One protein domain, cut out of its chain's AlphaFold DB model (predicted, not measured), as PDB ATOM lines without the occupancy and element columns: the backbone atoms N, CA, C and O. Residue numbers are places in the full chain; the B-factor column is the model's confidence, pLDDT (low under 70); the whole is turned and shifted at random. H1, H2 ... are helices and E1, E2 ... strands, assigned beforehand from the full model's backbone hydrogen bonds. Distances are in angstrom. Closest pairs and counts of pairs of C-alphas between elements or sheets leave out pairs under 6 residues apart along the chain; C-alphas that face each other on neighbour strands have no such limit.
ATOM      1  N   SER A  47     208.558 172.470 122.587       92.75
ATOM      2  CA  SER A  47     207.281 172.388 123.301       92.75
ATOM      3  C   SER A  47     206.137 172.003 122.358       92.75
ATOM      4  O   SER A  47     206.161 172.324 121.168       92.75
ATOM      5  N   ALA A  48     205.085 171.386 122.906       93.00
ATOM      6  CA  ALA A  48     203.846 171.110 122.174       93.00
ATOM      7  C   ALA A  48     203.262 172.380 121.522       93.00
ATOM      8  O   ALA A  48     202.833 172.344 120.372       93.00
ATOM      9  N   ALA A  49     203.325 173.517 122.224       95.31
ATOM     10  CA  ALA A  49     202.869 174.803 121.704       95.31
ATOM     11  C   ALA A  49     203.673 175.244 120.471       95.31
ATOM     12  O   ALA A  49     203.091 175.668 119.476       95.31
ATOM     13  N   SER A  50     205.005 175.104 120.513       95.50
ATOM     14  CA  SER A  50     205.867 175.428 119.371       95.50
ATOM     15  C   SER A  50     205.583 174.510 118.186       95.50
ATOM     16  O   SER A  50     205.479 174.988 117.064       95.50
ATOM     17  N   LEU A  51     205.411 173.208 118.429       95.62
ATOM     18  CA  LEU A  51     205.087 172.232 117.390       95.62
ATOM     19  C   LEU A  51     203.784 172.588 116.661       95.62
ATOM     20  O   LEU A  51     203.752 172.641 115.430       95.62
ATOM     21  N   VAL A  52     202.719 172.861 117.419       96.81
ATOM     22  CA  VAL A  52     201.417 173.248 116.862       96.81
ATOM     23  C   VAL A  52     201.530 174.575 116.114       96.81
ATOM     24  O   VAL A  52     201.043 174.682 114.991       96.81
ATOM     25  N   ALA A  53     202.199 175.575 116.692       97.25
ATOM     26  CA  ALA A  53     202.371 176.881 116.062       97.25
ATOM     27  C   ALA A  53     203.137 176.811 114.734       97.25
ATOM     28  O   ALA A  53     202.684 177.390 113.747       97.25
ATOM     29  N   GLU A  54     204.246 176.074 114.682       97.38
ATOM     30  CA  GLU A  54     205.039 175.921 113.458       97.38
ATOM     31  C   GLU A  54     204.312 175.084 112.398       97.38
ATOM     32  O   GLU A  54     204.375 175.411 111.216       97.38
ATOM     33  N   THR A  55     203.542 174.068 112.801       97.31
ATOM     34  CA  THR A  55     202.711 173.288 111.864       97.31
ATOM     35  C   THR A  55     201.597 174.145 111.261       97.31
ATOM     36  O   THR A  55     201.360 174.108 110.056       97.31
ATOM     37  N   VAL A  56     200.925 174.961 112.080       97.75
ATOM     38  CA  VAL A  56     199.908 175.908 111.600       97.75
ATOM     39  C   VAL A  56     200.529 176.932 110.660       97.75
ATOM     40  O   VAL A  56     199.986 177.164 109.582       97.75
ATOM     41  N   ARG A  57     201.682 177.508 111.020       97.62
ATOM     42  CA  ARG A  57     202.409 178.426 110.136       97.62
ATOM     43  C   ARG A  57     202.745 177.759 108.802       97.62
ATOM     44  O   ARG A  57     202.466 178.348 107.766       97.62
ATOM     45  N   ALA A  58     203.240 176.522 108.818       96.50
ATOM     46  CA  ALA A  58     203.548 175.773 107.603       96.50
ATOM     47  C   ALA A  58     202.328 175.592 106.684       96.50
ATOM     48  O   ALA A  58     202.448 175.726 105.465       96.50
ATOM     49  N   LEU A  59     201.150 175.316 107.251       95.88
ATOM     50  CA  LEU A  59     199.909 175.178 106.484       95.88
ATOM     51  C   LEU A  59     199.483 176.513 105.868       95.88
ATOM     52  O   LEU A  59     199.147 176.557 104.683       95.88
ATOM     53  N   LEU A  60     199.528 177.596 106.646       96.19
ATOM     54  CA  LEU A  60     199.203 178.940 106.160       96.19
ATOM     55  C   LEU A  60     200.165 179.379 105.044       96.19
ATOM     56  O   LEU A  60     199.710 179.846 104.003       96.19
ATOM     57  N   ASP A  61     201.470 179.149 105.214       93.56
ATOM     58  CA  ASP A  61     202.503 179.464 104.219       93.56
ATOM     59  C   ASP A  61     202.340 178.638 102.933       93.56
ATOM     60  O   ASP A  61     202.608 179.127 101.834       93.56
ATOM     61  N   ALA A  62     201.847 177.399 103.046       91.31
ATOM     62  CA  ALA A  62     201.506 176.567 101.894       91.31
ATOM     63  C   ALA A  62     200.252 177.060 101.143       91.31
ATOM     64  O   ALA A  62     199.997 176.600 100.027       91.31
ATOM     65  N   GLY A  63     199.478 177.985 101.726       93.06
ATOM     66  CA  GLY A  63     198.248 178.550 101.161       93.06
ATOM     67  C   GLY A  63     196.954 177.957 101.724       93.06
ATOM     68  O   GLY A  63     195.892 178.148 101.128       93.06
ATOM     69  N   CYS A  64     197.017 177.218 102.835       93.12
ATOM     70  CA  CYS A  64     195.824 176.724 103.516       93.12
ATOM     71  C   CYS A  64     195.111 177.858 104.255       93.12
ATOM     72  O   CYS A  64     195.741 178.786 104.762       93.12
ATOM     73  N   ARG A  65     193.790 177.745 104.390       95.31
ATOM     74  CA  ARG A  65     192.977 178.658 105.193       95.31
ATOM     75  C   ARG A  65     192.351 177.902 106.350       95.31
ATOM     76  O   ARG A  65     191.691 176.896 106.137       95.31
ATOM     77  N   TYR A  66     192.559 178.372 107.573       95.94
ATOM     78  CA  TYR A  66     191.888 177.793 108.734       95.94
ATOM     79  C   TYR A  66     190.381 178.085 108.685       95.94
ATOM     80  O   TYR A  66     189.991 179.217 108.401       95.94
ATOM     81  N   GLU A  67     189.559 177.082 108.994       93.94
ATOM     82  CA  GLU A  67     188.100 177.222 109.063       93.94
ATOM     83  C   GLU A  67     187.574 177.032 110.486       93.94
ATOM     84  O   GLU A  67     186.835 177.869 111.003       93.94
ATOM     85  N   ARG A  68     187.899 175.888 111.104       94.31
ATOM     86  CA  ARG A  68     187.256 175.426 112.341       94.31
ATOM     87  C   ARG A  68     188.051 174.318 113.021       94.31
ATOM     88  O   ARG A  68     189.058 173.847 112.499       94.31
ATOM     89  N   VAL A  69     187.572 173.862 114.175       94.75
ATOM     90  CA  VAL A  69     188.144 172.724 114.902       94.75
ATOM     91  C   VAL A  69     187.105 171.622 115.074       94.75
ATOM     92  O   VAL A  69     185.934 171.893 115.347       94.75
ATOM     93  N   ARG A  70     187.538 170.370 114.942       92.00
ATOM     94  CA  ARG A  70     186.776 169.188 115.337       92.00
ATOM     95  C   ARG A  70     187.306 168.669 116.663       92.00
ATOM     96  O   ARG A  70     188.491 168.373 116.785       92.00
ATOM     97  N   LEU A  71     186.414 168.533 117.629       90.88
ATOM     98  CA  LEU A  71     186.685 167.965 118.936       90.88
ATOM     99  C   LEU A  71     186.232 166.507 118.968       90.88
ATOM    100  O   LEU A  71     185.151 166.161 118.482       90.88
ATOM    101  N   LEU A  72     187.086 165.658 119.520       85.31
ATOM    102  CA  LEU A  72     186.894 164.224 119.664       85.31
ATOM    103  C   LEU A  72     186.824 163.902 121.157       85.31
ATOM    104  O   LEU A  72     187.782 164.118 121.898       85.31
ATOM    105  N   THR A  73     185.694 163.350 121.589       83.44
ATOM    106  CA  THR A  73     185.512 162.884 122.969       83.44
ATOM    107  C   THR A  73     185.415 161.370 122.970       83.44
ATOM    108  O   THR A  73     184.463 160.800 122.433       83.44
ATOM    109  N   THR A  74     186.393 160.715 123.587       78.75
ATOM    110  CA  THR A  74     186.380 159.270 123.822       78.75
ATOM    111  C   THR A  74     185.551 158.964 125.067       78.75
ATOM    112  O   THR A  74     185.834 159.497 126.137       78.75
ATOM    113  N   GLN A  75     184.533 158.115 124.938       76.12
ATOM    114  CA  GLN A  75     183.626 157.776 126.042       76.12
ATOM    115  C   GLN A  75     184.113 156.574 126.863       76.12
ATOM    116  O   GLN A  75     184.030 156.596 128.087       76.12
ATOM    117  N   ASP A  76     184.657 155.549 126.203       76.44
ATOM    118  CA  ASP A  76     185.026 154.272 126.829       76.44
ATOM    119  C   ASP A  76     186.555 154.082 126.856       76.44
ATOM    120  O   ASP A  76     187.091 153.174 126.225       76.44
ATOM    121  N   THR A  77     187.286 154.945 127.567       71.81
ATOM    122  CA  THR A  77     188.768 154.939 127.577       71.81
ATOM    123  C   THR A  77     189.400 153.660 128.139       71.81
ATOM    124  O   THR A  77     190.581 153.423 127.912       71.81
ATOM    125  N   ALA A  78     188.623 152.825 128.840       72.88
ATOM    126  CA  ALA A  78     189.063 151.536 129.374       72.88
ATOM    127  C   ALA A  78     189.138 150.410 128.323       72.88
ATOM    128  O   ALA A  78     189.694 149.353 128.615       72.88
ATOM    129  N   LEU A  79     188.557 150.599 127.132       71.88
ATOM    130  CA  LEU A  79     188.602 149.621 126.041       71.88
ATOM    131  C   LEU A  79     189.813 149.855 125.135       71.88
ATOM    132  O   LEU A  79     190.287 150.986 124.999       71.88
ATOM    133  N   ASP A  80     190.258 148.802 124.443       66.75
ATOM    134  CA  ASP A  80     191.227 148.938 123.354       66.75
ATOM    135  C   ASP A  80     190.696 149.899 122.284       66.75
ATOM    136  O   ASP A  80     189.501 149.933 121.989       66.75
ATOM    137  N   ARG A  81     191.599 150.665 121.664       65.38
ATOM    138  CA  ARG A  81     191.287 151.764 120.730       65.38
ATOM    139  C   ARG A  81     190.236 151.444 119.674       65.38
ATOM    140  O   ARG A  81     189.353 152.259 119.439       65.38
ATOM    141  N   MET A  82     190.317 150.264 119.063       61.62
ATOM    142  CA  MET A  82     189.375 149.821 118.028       61.62
ATOM    143  C   MET A  82     187.930 149.680 118.526       61.62
ATOM    144  O   MET A  82     187.002 149.669 117.722       61.62
ATOM    145  N   HIS A  83     187.734 149.561 119.838       70.12
ATOM    146  CA  HIS A  83     186.439 149.360 120.479       70.12
ATOM    147  C   HIS A  83     185.939 150.603 121.223       70.12
ATOM    148  O   HIS A  83     184.824 150.598 121.743       70.12
ATOM    149  N   GLN A  84     186.731 151.677 121.270       74.50
ATOM    150  CA  GLN A  84     186.341 152.907 121.945       74.50
ATOM    151  C   GLN A  84     185.271 153.655 121.145       74.50
ATOM    152  O   GLN A  84     185.429 153.924 119.952       74.50
ATOM    153  N   ARG A  85     184.191 154.067 121.817       77.44
ATOM    154  CA  ARG A  85     183.225 155.005 121.233       77.44
ATOM    155  C   ARG A  85     183.768 156.424 121.288       77.44
ATOM    156  O   ARG A  85     184.195 156.897 122.343       77.44
ATOM    157  N   VAL A  86     183.706 157.105 120.149       76.62
ATOM    158  CA  VAL A  86     184.182 158.479 119.992       76.62
ATOM    159  C   VAL A  86     183.063 159.343 119.432       76.62
ATOM    160  O   VAL A  86     182.519 159.051 118.366       76.62
ATOM    161  N   THR A  87     182.729 160.424 120.131       82.81
ATOM    162  CA  THR A  87     181.831 161.463 119.614       82.81
ATOM    163  C   THR A  87     182.632 162.577 118.965       82.81
ATOM    164  O   THR A  87     183.725 162.912 119.425       82.81
ATOM    165  N   ARG A  88     182.077 163.157 117.899       85.25
ATOM    166  CA  ARG A  88     182.702 164.207 117.091       85.25
ATOM    167  C   ARG A  88     181.832 165.452 117.141       85.25
ATOM    168  O   ARG A  88     180.640 165.364 116.865       85.25
ATOM    169  N   GLU A  89     182.430 166.589 117.463       90.56
ATOM    170  CA  GLU A  89     181.756 167.887 117.468       90.56
ATOM    171  C   GLU A  89     182.605 168.901 116.703       90.56
ATOM    172  O   GLU A  89     183.794 169.037 116.974       90.56
ATOM    173  N   GLU A  90     182.020 169.628 115.755       90.06
ATOM    174  CA  GLU A  90     182.716 170.710 115.052       90.06
ATOM    175  C   GLU A  90     182.324 172.063 115.639       90.06
ATOM    176  O   GLU A  90     181.144 172.346 115.844       90.06
ATOM    177  N   ARG A  91     183.320 172.910 115.912       91.31
ATOM    178  CA  ARG A  91     183.127 174.252 116.466       91.31
ATOM    179  C   ARG A  91     183.876 175.288 115.641       91.31
ATOM    180  O   ARG A  91     185.071 175.145 115.383       91.31
ATOM    181  N   ALA A  92     183.187 176.371 115.293       92.81
ATOM    182  CA  ALA A  92     183.785 177.555 114.683       92.81
ATOM    183  C   ALA A  92     184.475 178.411 115.762       92.81
ATOM    184  O   ALA A  92     183.933 179.411 116.226       92.81
ATOM    185  N   LEU A  93     185.644 177.962 116.221       93.88
ATOM    186  CA  LEU A  93     186.507 178.720 117.131       93.88
ATOM    187  C   LEU A  93     187.546 179.502 116.332       93.88
ATOM    188  O   LEU A  93     187.956 179.048 115.264       93.88
ATOM    189  N   ASP A  94     188.015 180.629 116.865       95.69
ATOM    190  CA  ASP A  94     189.173 181.314 116.292       95.69
ATOM    191  C   ASP A  94     190.433 180.424 116.319       95.69
ATOM    192  O   ASP A  94     190.529 179.442 117.065       95.69
ATOM    193  N   LEU A  95     191.400 180.763 115.462       96.38
ATOM    194  CA  LEU A  95     192.611 179.963 115.283       96.38
ATOM    195  C   LEU A  95     193.433 179.871 116.575       96.38
ATOM    196  O   LEU A  95     193.954 178.801 116.880       96.38
ATOM    197  N   GLN A  96     193.518 180.952 117.354       96.62
ATOM    198  CA  GLN A  96     194.281 180.959 118.599       96.62
ATOM    199  C   GLN A  96     193.707 179.937 119.585       96.62
ATOM    200  O   GLN A  96     194.439 179.097 120.115       96.62
ATOM    201  N   ARG A  97     192.386 179.938 119.780       97.00
ATOM    202  CA  ARG A  97     191.715 179.002 120.676       97.00
ATOM    203  C   ARG A  97     191.799 177.566 120.171       97.00
ATOM    204  O   ARG A  97     191.964 176.647 120.972       97.00
ATOM    205  N   ALA A  98     191.725 177.350 118.860       96.50
ATOM    206  CA  ALA A  98     191.928 176.028 118.273       96.50
ATOM    207  C   ALA A  98     193.360 175.507 118.484       96.50
ATOM    208  O   ALA A  98     193.541 174.334 118.814       96.50
ATOM    209  N   GLN A  99     194.373 176.374 118.370       97.31
ATOM    210  CA  GLN A  99     195.767 176.026 118.659       97.31
ATOM    211  C   GLN A  99     195.986 175.672 120.132       97.31
ATOM    212  O   GLN A  99     196.735 174.738 120.421       97.31
ATOM    213  N   GLU A 100     195.329 176.361 121.066       96.62
ATOM    214  CA  GLU A 100     195.375 176.015 122.493       96.62
ATOM    215  C   GLU A 100     194.821 174.605 122.747       96.62
ATOM    216  O   GLU A 100     195.453 173.804 123.439       96.62
ATOM    217  N   LEU A 101     193.678 174.264 122.141       95.75
ATOM    218  CA  LEU A 101     193.082 172.928 122.259       95.75
ATOM    219  C   LEU A 101     193.994 171.847 121.664       95.75
ATOM    220  O   LEU A 101     194.264 170.839 122.313       95.75
ATOM    221  N   ALA A 102     194.546 172.085 120.477       94.56
ATOM    222  CA  ALA A 102     195.486 171.164 119.845       94.56
ATOM    223  C   ALA A 102     196.812 171.026 120.605       94.56
ATOM    224  O   ALA A 102     197.406 169.949 120.631       94.56
ATOM    225  N   THR A 103     197.264 172.090 121.270       95.56
ATOM    226  CA  THR A 103     198.441 172.050 122.148       95.56
ATOM    227  C   THR A 103     198.193 171.130 123.337       95.56
ATOM    228  O   THR A 103     199.061 170.323 123.669       95.56
ATOM    229  N   ASN A 104     197.002 171.196 123.940       92.75
ATOM    230  CA  ASN A 104     196.619 170.283 125.016       92.75
ATOM    231  C   ASN A 104     196.586 168.828 124.524       92.75
ATOM    232  O   ASN A 104     197.134 167.963 125.205       92.75
ATOM    233  N   SER A 105     196.042 168.578 123.323       90.12
ATOM    234  CA  SER A 105     196.088 167.267 122.653       90.12
ATOM    235  C   SER A 105     197.520 166.740 122.529       90.12
ATOM    236  O   SER A 105     197.834 165.624 122.943       90.12
ATOM    237  N   ALA A 106     198.415 167.572 121.991       89.81
ATOM    238  CA  ALA A 106     199.813 167.235 121.740       89.81
ATOM    239  C   ALA A 106     200.620 167.004 123.031       89.81
ATOM    240  O   ALA A 106     201.567 166.219 123.035       89.81
ATOM    241  N   ALA A 107     200.269 167.694 124.119       88.81
ATOM    242  CA  ALA A 107     200.976 167.626 125.397       88.81
ATOM    243  C   ALA A 107     200.619 166.391 126.244       88.81
ATOM    244  O   ALA A 107     201.328 166.097 127.214       88.81
ATOM    245  N   ARG A 108     199.552 165.657 125.896       84.88
ATOM    246  CA  ARG A 108     199.124 164.448 126.619       84.88
ATOM    247  C   ARG A 108     200.254 163.440 126.753       84.88
ATOM    248  O   ARG A 108     201.046 163.267 125.830       84.88
ATOM    249  N   LEU A 109     200.315 162.775 127.907       78.75
ATOM    250  CA  LEU A 109     201.357 161.796 128.227       78.75
ATOM    251  C   LEU A 109     201.079 160.420 127.625       78.75
ATOM    252  O   LEU A 109     202.009 159.761 127.175       78.75
ATOM    253  N   GLU A 110     199.811 160.026 127.612       79.12
ATOM    254  CA  GLU A 110     199.366 158.711 127.168       79.12
ATOM    255  C   GLU A 110     199.011 158.730 125.689       79.12
ATOM    256  O   GLU A 110     198.356 159.666 125.208       79.12
ATOM    257  N   ASP A 111     199.411 157.667 124.992       75.50
ATOM    258  CA  ASP A 111     199.068 157.435 123.596       75.50
ATOM    259  C   ASP A 111     197.547 157.576 123.418       75.50
ATOM    260  O   ASP A 111     196.753 156.742 123.861       75.50
ATOM    261  N   SER A 112     197.107 158.612 122.703       70.69
ATOM    262  CA  SER A 112     195.683 158.889 122.472       70.69
ATOM    263  C   SER A 112     195.415 159.384 121.051       70.69
ATOM    264  O   SER A 112     196.290 159.938 120.381       70.69
ATOM    265  N   TYR A 113     194.182 159.172 120.573       70.06
ATOM    266  CA  TYR A 113     193.712 159.901 119.397       70.06
ATOM    267  C   TYR A 113     193.737 161.403 119.698       70.06
ATOM    268  O   TYR A 113     193.430 161.782 120.835       70.06
ATOM    269  N   PRO A 114     194.073 162.251 118.706       79.12
ATOM    270  CA  PRO A 114     193.965 163.691 118.873       79.12
ATOM    271  C   PRO A 114     192.559 164.055 119.354       79.12
ATOM    272  O   PRO A 114     191.589 163.619 118.745       79.12
ATOM    273  N   ASP A 115     192.430 164.821 120.434       84.75
ATOM    274  CA  ASP A 115     191.120 165.282 120.921       84.75
ATOM    275  C   ASP A 115     190.669 166.571 120.222       84.75
ATOM    276  O   ASP A 115     189.488 166.909 120.240       84.75
ATOM    277  N   ALA A 116     191.597 167.259 119.557       91.19
ATOM    278  CA  ALA A 116     191.353 168.423 118.727       91.19
ATOM    279  C   ALA A 116     192.057 168.268 117.373       91.19
ATOM    280  O   ALA A 116     193.280 168.125 117.298       91.19
ATOM    281  N   MET A 117     191.275 168.327 116.297       92.50
ATOM    282  CA  MET A 117     191.762 168.371 114.921       92.50
ATOM    283  C   MET A 117     191.407 169.715 114.298       92.50
ATOM    284  O   MET A 117     190.234 170.081 114.221       92.50
ATOM    285  N   LEU A 118     192.411 170.457 113.851       95.75
ATOM    286  CA  LEU A 118     192.213 171.708 113.133       95.75
ATOM    287  C   LEU A 118     191.804 171.380 111.700       95.75
ATOM    288  O   LEU A 118     192.445 170.560 111.047       95.75
ATOM    289  N   ILE A 119     190.758 172.034 111.211       92.94
ATOM    290  CA  ILE A 119     190.270 171.884 109.844       92.94
ATOM    291  C   ILE A 119     190.683 173.122 109.054       92.94
ATOM    292  O   ILE A 119     190.291 174.251 109.367       92.94
ATOM    293  N   PHE A 120     191.468 172.880 108.014       93.00
ATOM    294  CA  PHE A 120     191.857 173.863 107.018       93.00
ATOM    295  C   PHE A 120     191.177 173.553 105.687       93.00
ATOM    296  O   PHE A 120     190.854 172.403 105.409       93.00
ATOM    297  N   THR A 121     191.016 174.561 104.837       90.44
ATOM    298  CA  THR A 121     190.687 174.396 103.423       90.44
ATOM    299  C   THR A 121     191.897 174.688 102.553       90.44
ATOM    300  O   THR A 121     192.748 175.522 102.879       90.44
ATOM    301  N   TYR A 122     191.965 174.005 101.417       86.94
ATOM    302  CA  TYR A 122     192.975 174.228 100.394       86.94
ATOM    303  C   TYR A 122     192.328 174.248  99.006       86.94
ATOM    304  O   TYR A 122     191.346 173.532  98.787       86.94
ATOM    305  N   PRO A 123     192.835 175.046  98.046       83.25
ATOM    306  CA  PRO A 123     192.269 175.134  96.702       83.25
ATOM    307  C   PRO A 123     192.639 173.909  95.855       83.25
ATOM    308  O   PRO A 123     193.314 174.010  94.829       83.25
ATOM    309  N   PHE A 124     192.202 172.731  96.285       79.19
ATOM    310  CA  PHE A 124     192.306 171.519  95.499       79.19
ATOM    311  C   PHE A 124     191.422 171.600  94.254       79.19
ATOM    312  O   PHE A 124     190.334 172.179  94.253       79.19
ATOM    313  N   GLU A 125     191.917 171.032  93.160       75.56
ATOM    314  CA  GLU A 125     191.201 171.021  91.899       75.56
ATOM    315  C   GLU A 125     190.194 169.899  91.931       75.56
ATOM    316  O   GLU A 125     190.510 168.753  92.252       75.56
ATOM    317  N   PHE A 126     188.975 170.255  91.571       70.62
ATOM    318  CA  PHE A 126     187.882 169.322  91.550       70.62
ATOM    319  C   PHE A 126     187.547 169.005  90.110       70.62
ATOM    320  O   PHE A 126     187.189 169.892  89.329       70.62
ATOM    321  N   ASP A 127     187.714 167.738  89.764       68.12
ATOM    322  CA  ASP A 127     187.463 167.283  88.414       68.12
ATOM    323  C   ASP A 127     185.978 167.508  88.054       68.12
ATOM    324  O   ASP A 127     185.098 167.111  88.825       68.12
ATOM    325  N   PRO A 128     185.663 168.154  86.917       69.62
ATOM    326  CA  PRO A 128     184.282 168.417  86.520       69.62
ATOM    327  C   PRO A 128     183.406 167.159  86.421       69.62
ATOM    328  O   PRO A 128     182.206 167.234  86.689       69.62
ATOM    329  N   GLU A 129     183.978 166.002  86.073       66.94
ATOM    330  CA  GLU A 129     183.251 164.730  85.982       66.94
ATOM    331  C   GLU A 129     182.908 164.187  87.373       66.94
ATOM    332  O   GLU A 129     181.807 163.679  87.595       66.94
ATOM    333  N   VAL A 130     183.810 164.372  88.339       64.75
ATOM    334  CA  VAL A 130     183.564 164.067  89.755       64.75
ATOM    335  C   VAL A 130     182.535 165.036  90.332       64.75
ATOM    336  O   VAL A 130     181.601 164.603  91.004       64.75
ATOM    337  N   ARG A 131     182.617 166.328  89.985       65.06
ATOM    338  CA  ARG A 131     181.613 167.333  90.367       65.06
ATOM    339  C   ARG A 131     180.220 166.960  89.899       65.06
ATOM    340  O   ARG A 131     179.287 167.053  90.685       65.06
ATOM    341  N   ALA A 132     180.083 166.511  88.656       66.50
ATOM    342  CA  ALA A 132     178.803 166.084  88.101       66.50
ATOM    343  C   ALA A 132     178.243 164.809  88.765       66.50
ATOM    344  O   ALA A 132     177.028 164.600  88.770       66.50
ATOM    345  N   LYS A 133     179.111 163.949  89.314       61.47
ATOM    346  CA  LYS A 133     178.707 162.762  90.084       61.47
ATOM    347  C   LYS A 133     178.296 163.129  91.512       61.47
ATOM    348  O   LYS A 133     177.268 162.654  91.981       61.47
ATOM    349  N   ILE A 134     179.057 164.005  92.169       57.38
ATOM    350  CA  ILE A 134     178.839 164.431  93.560       57.38
ATOM    351  C   ILE A 134     177.678 165.420  93.697       57.38
ATOM    352  O   ILE A 134     176.962 165.368  94.691       57.38
ATOM    353  N   SER A 135     177.410 166.263  92.697       58.00
ATOM    354  CA  SER A 135     176.279 167.206  92.717       58.00
ATOM    355  C   SER A 135     174.908 166.530  92.858       58.00
ATOM    356  O   SER A 135     173.931 167.185  93.206       58.00
ATOM    357  N   ARG A 136     174.829 165.210  92.648       55.72
ATOM    358  CA  ARG A 136     173.637 164.387  92.905       55.72
ATOM    359  C   ARG A 136     173.437 164.033  94.386       55.72
ATOM    360  O   ARG A 136     172.381 163.511  94.730       55.72
ATOM    361  N   HIS A 137     174.423 164.309  95.241       52.22
ATOM    362  CA  HIS A 137     174.468 163.952  96.663       52.22
ATOM    363  C   HIS A 137     174.454 165.170  97.617       52.22
ATOM    364  O   HIS A 137     174.559 164.976  98.824       52.22
ATOM    365  N   GLY A 138     174.269 166.396  97.103       52.09
ATOM    366  CA  GLY A 138     174.135 167.632  97.895       52.09
ATOM    367  C   GLY A 138     175.392 168.517  97.930       52.09
ATOM    368  O   GLY A 138     176.491 168.073  97.597       52.09
ATOM    369  N   ASP A 139     175.221 169.788  98.309       54.84
ATOM    370  CA  ASP A 139     176.284 170.811  98.294       54.84
ATOM    371  C   ASP A 139     177.349 170.602  99.388       54.84
ATOM    372  O   ASP A 139     178.523 170.906  99.166       54.84
ATOM    373  N   ASP A 140     176.986 169.995 100.523       54.03
ATOM    374  CA  ASP A 140     177.891 169.760 101.663       54.03
ATOM    375  C   ASP A 140     179.112 168.901 101.289       54.03
ATOM    376  O   ASP A 140     180.224 169.105 101.782       54.03
ATOM    377  N   LEU A 141     178.938 167.974 100.344       56.62
ATOM    378  CA  LEU A 141     180.005 167.090  99.878       56.62
ATOM    379  C   LEU A 141     181.016 167.821  98.972       56.62
ATOM    380  O   LEU A 141     182.113 167.315  98.759       56.62
ATOM    381  N   GLN A 142     180.685 169.007  98.443       55.25
ATOM    382  CA  GLN A 142     181.594 169.813  97.614       55.25
ATOM    383  C   GLN A 142     182.540 170.702  98.430       55.25
ATOM    384  O   GLN A 142     183.612 171.065  97.939       55.25
ATOM    385  N   GLU A 143     182.171 171.053  99.661       57.22
ATOM    386  CA  GLU A 143     183.048 171.810 100.559       57.22
ATOM    387  C   GLU A 143     183.928 170.879 101.400       57.22
ATOM    388  O   GLU A 143     185.124 171.140 101.538       57.22
ATOM    389  N   ALA A 144     183.401 169.723 101.826       57.25
ATOM    390  CA  ALA A 144     184.154 168.712 102.580       57.25
ATOM    391  C   ALA A 144     185.395 168.177 101.833       57.25
ATOM    392  O   ALA A 144     186.373 167.743 102.438       57.25
ATOM    393  N   VAL A 145     185.393 168.231 100.500       62.59
ATOM    394  CA  VAL A 145     186.500 167.748  99.661       62.59
ATOM    395  C   VAL A 145     187.691 168.697  99.580       62.59
ATOM    396  O   VAL A 145     188.716 168.332  99.021       62.59
ATOM    397  N   LYS A 146     187.583 169.914 100.114       74.56
ATOM    398  CA  LYS A 146     188.711 170.856 100.180       74.56
ATOM    399  C   LYS A 146     189.441 170.784 101.513       74.56
ATOM    400  O   LYS A 146     190.389 171.540 101.724       74.56
ATOM    401  N   GLU A 147     188.969 169.935 102.419       84.56
ATOM    402  CA  GLU A 147     189.411 169.938 103.798       84.56
ATOM    403  C   GLU A 147     190.706 169.156 104.002       84.56
ATOM    404  O   GLU A 147     190.924 168.072 103.455       84.56
ATOM    405  N   ILE A 148     191.548 169.733 104.849       87.00
ATOM    406  CA  ILE A 148     192.739 169.130 105.425       87.00
ATOM    407  C   ILE A 148     192.512 169.124 106.929       87.00
ATOM    408  O   ILE A 148     192.313 170.185 107.528       87.00
ATOM    409  N   HIS A 149     192.511 167.949 107.548       90.12
ATOM    410  CA  HIS A 149     192.371 167.825 108.996       90.12
ATOM    411  C   HIS A 149     193.748 167.555 109.583       90.12
ATOM    412  O   HIS A 149     194.482 166.692 109.108       90.12
ATOM    413  N   VAL A 150     194.105 168.314 110.613       94.12
ATOM    414  CA  VAL A 150     195.418 168.233 111.248       94.12
ATOM    415  C   VAL A 150     195.238 167.990 112.732       94.12
ATOM    416  O   VAL A 150     194.687 168.825 113.446       94.12
ATOM    417  N   GLY A 151     195.689 166.829 113.192       93.44
ATOM    418  CA  GLY A 151     195.634 166.408 114.584       93.44
ATOM    419  C   GLY A 151     197.023 166.168 115.156       93.44
ATOM    420  O   GLY A 151     197.961 165.826 114.439       93.44
ATOM    421  N   PHE A 152     197.144 166.306 116.471       93.50
ATOM    422  CA  PHE A 152     198.389 166.060 117.191       93.50
ATOM    423  C   PHE A 152     198.139 165.089 118.331       93.50
ATOM    424  O   PHE A 152     197.148 165.220 119.052       93.50
ATOM    425  N   GLY A 153     199.042 164.137 118.527       90.00
ATOM    426  CA  GLY A 153     198.944 163.224 119.658       90.00
ATOM    427  C   GLY A 153     200.268 162.540 119.971       90.00
ATOM    428  O   GLY A 153     201.089 162.354 119.066       90.00
ATOM    429  N   PRO A 154     200.502 162.174 121.238       87.88
ATOM    430  CA  PRO A 154     201.605 161.293 121.587       87.88
ATOM    431  C   PRO A 154     201.381 159.919 120.948       87.88
ATOM    432  O   PRO A 154     200.248 159.462 120.838       87.88
ATOM    433  N   VAL A 155     202.468 159.269 120.552       85.44
ATOM    434  CA  VAL A 155     202.511 157.859 120.167       85.44
ATOM    435  C   VAL A 155     203.687 157.232 120.906       85.44
ATOM    436  O   VAL A 155     204.758 157.836 121.000       85.44
ATOM    437  N   GLU A 156     203.493 156.038 121.451       82.12
ATOM    438  CA  GLU A 156     204.540 155.276 122.128       82.12
ATOM    439  C   GLU A 156     205.020 154.165 121.194       82.12
ATOM    440  O   GLU A 156     204.219 153.354 120.731       82.12
ATOM    441  N   ASP A 157     206.321 154.114 120.921       75.56
ATOM    442  CA  ASP A 157     206.940 152.978 120.247       75.56
ATOM    443  C   ASP A 157     207.941 152.294 121.187       75.56
ATOM    444  O   ASP A 157     208.695 152.945 121.911       75.56
ATOM    445  N   ARG A 158     207.966 150.958 121.185       73.69
ATOM    446  CA  ARG A 158     208.792 150.181 122.126       73.69
ATOM    447  C   ARG A 158     210.297 150.336 121.893       73.69
ATOM    448  O   ARG A 158     211.066 150.124 122.827       73.69
ATOM    449  N   ARG A 159     210.732 150.630 120.665       73.38
ATOM    450  CA  ARG A 159     212.149 150.688 120.272       73.38
ATOM    451  C   ARG A 159     212.745 152.073 120.485       73.38
ATOM    452  O   ARG A 159     213.911 152.170 120.855       73.38
ATOM    453  N   ILE A 160     211.967 153.124 120.239       72.81
ATOM    454  CA  ILE A 160     212.445 154.518 120.286       72.81
ATOM    455  C   ILE A 160     211.835 155.349 121.420       72.81
ATOM    456  O   ILE A 160     212.330 156.437 121.714       72.81
ATOM    457  N   GLY A 161     210.799 154.837 122.085       79.19
ATOM    458  CA  GLY A 161     210.059 155.539 123.126       79.19
ATOM    459  C   GLY A 161     209.010 156.497 122.560       79.19
ATOM    460  O   GLY A 161     208.508 156.344 121.443       79.19
ATOM    461  N   ARG A 162     208.649 157.495 123.365       85.25
ATOM    462  CA  ARG A 162     207.571 158.431 123.052       85.25
ATOM    463  C   ARG A 162     207.942 159.420 121.944       85.25
ATOM    464  O   ARG A 162     208.984 160.074 121.990       85.25
ATOM    465  N   ARG A 163     207.019 159.599 121.001       87.50
ATOM    466  CA  ARG A 163     207.072 160.575 119.902       87.50
ATOM    467  C   ARG A 163     205.795 161.407 119.858       87.50
ATOM    468  O   ARG A 163     204.743 160.937 120.280       87.50
ATOM    469  N   THR A 164     205.872 162.624 119.328       90.06
ATOM    470  CA  THR A 164     204.664 163.391 118.997       90.06
ATOM    471  C   THR A 164     204.382 163.233 117.514       90.06
ATOM    472  O   THR A 164     205.227 163.548 116.674       90.06
ATOM    473  N   ARG A 165     203.193 162.726 117.200       91.69
ATOM    474  CA  ARG A 165     202.690 162.586 115.840       91.69
ATOM    475  C   ARG A 165     201.929 163.844 115.440       91.69
ATOM    476  O   ARG A 165     201.031 164.274 116.164       91.69
ATOM    477  N   ILE A 166     202.237 164.354 114.254       93.69
ATOM    478  CA  ILE A 166     201.344 165.208 113.471       93.69
ATOM    479  C   ILE A 166     200.632 164.294 112.483       93.69
ATOM    480  O   ILE A 166     201.284 163.659 111.661       93.69
ATOM    481  N   ASN A 167     199.315 164.213 112.588       91.25
ATOM    482  CA  ASN A 167     198.462 163.496 111.657       91.25
ATOM    483  C   ASN A 167     197.822 164.517 110.720       91.25
ATOM    484  O   ASN A 167     197.165 165.444 111.192       91.25
ATOM    485  N   VAL A 168     198.035 164.356 109.420       90.25
ATOM    486  CA  VAL A 168     197.436 165.187 108.383       90.25
ATOM    487  C   VAL A 168     196.622 164.280 107.479       90.25
ATOM    488  O   VAL A 168     197.179 163.495 106.714       90.25
ATOM    489  N   THR A 169     195.303 164.410 107.541       84.06
ATOM    490  CA  THR A 169     194.400 163.714 106.629       84.06
ATOM    491  C   THR A 169     193.832 164.695 105.630       84.06
ATOM    492  O   THR A 169     193.523 165.846 105.948       84.06
ATOM    493  N   MET A 170     193.730 164.253 104.386       76.69
ATOM    494  CA  MET A 170     193.233 165.079 103.304       76.69
ATOM    495  C   MET A 170     192.124 164.332 102.573       76.69
ATOM    496  O   MET A 170     192.267 163.146 102.282       76.69
ATOM    497  N   PHE A 171     191.084 165.081 102.198       65.81
ATOM    498  CA  PHE A 171     190.006 164.670 101.292       65.81
ATOM    499  C   PHE A 171     189.018 163.601 101.783       65.81
ATOM    500  O   PHE A 171     189.289 162.810 102.676       65.81
ATOM    501  N   HIS A 172     187.845 163.591 101.135       54.00
ATOM    502  CA  HIS A 172     186.821 162.539 101.187       54.00
ATOM    503  C   HIS A 172     186.949 161.579  99.972       54.00
ATOM    504  O   HIS A 172     187.248 162.043  98.868       54.00
TER     505      HIS A 172
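What this domain is: This is residues 47 to 172 of the 278 residues of an uncharacterized protein of Euryarchaeota archaeon (UniProt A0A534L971). A strongly twisted wall of five antiparallel strands has two helices, H1 and H2, over one face, steeply tilted to each other at 46 degrees and touching through residues 48 to 53 of H1 alone. Two short helices, H3 and H4, lie in the stretch between E3 and E4 beyond one end of the sheet, where residues 135 to 140 stick out. The printed part has 126 residues, with four named helices and five named strands in the order H1 E1 E2 H2 E3 H3 H4 E4 E5; the class is mixed, helices and strands. The sheet's order is E2 E1 E3 E4 E5. The whole is only just compact, close to loose, with a radius of gyration of the C-alphas of 16.2 A and spans of 47 by 35 by 30 A.

How they stand to each other: H1, residues 48 to 61, is on the sheet at a height of 8.1 A. E1, residues 65 to 74, and E2, residues 86 to 91, form a hairpin, with N 71 and O 89 2.7 A apart. H2, residues 95 to 107, touches H1 with residues 48 to 53 of H1 alone, at a steep tilt of 46 degrees, opposite ways; the closest C-alphas, of Ala 49 and Thr 103, are 5.2 A apart. E3, residues 116 to 121, is antiparallel to E1, with N 70 and O 117 2.8 A apart. H1 runs along E3, at 4 degrees on the local plane. H2 is on the sheet at a height of 7.7 A and runs slantwise to E3, at 36 degrees on the local plane. E2, H2 and E3 make a split strand-helix-strand unit, two strands running the same way with E1 between them, and its crossover is right-handed. H3, residues 128 to 134, is not on the sheet. H4, residues 140 to 146, only grazes the sheet with residues 143 to 146; H3 and H4 only just touch, with 3 pairs of C-alphas within 8 A, the closest being Ile 134 and Leu 141, 7.0 A apart. E4, residues 147 to 157, bends by 60 degrees at residue 154; N 118 of E3 and O 150 are 2.8 A apart. E5, residues 161 to 170, forms a hairpin with E4, with N 151 and O 167 2.8 A apart. In H1, H2 and H3 every O i to N i+4 pair is within hydrogen-bond range; in H4 1 of 3 is, beside 2 of 4 O i to N i+3 pairs.

Where its parts are: H1 begins at C-alpha 48, (203.846, 171.110, 122.174), and measures 19.8 A; H2 measures 18.0 A. E1 and E5 each measure 27.7 A and E4 29.4 A. E5 ends at C-alpha 170, (193.233, 165.079, 103.304).

The domain as a whole: The C-alphas farthest apart, of Arg 136 and Arg 159, are 49.2 A apart. The printed part has no cut, and its long link is E1 to E2. Mean pLDDT of the printed part is 82.5; residues 80 to 82, 127 to 145 and 171 to 172 are under 70.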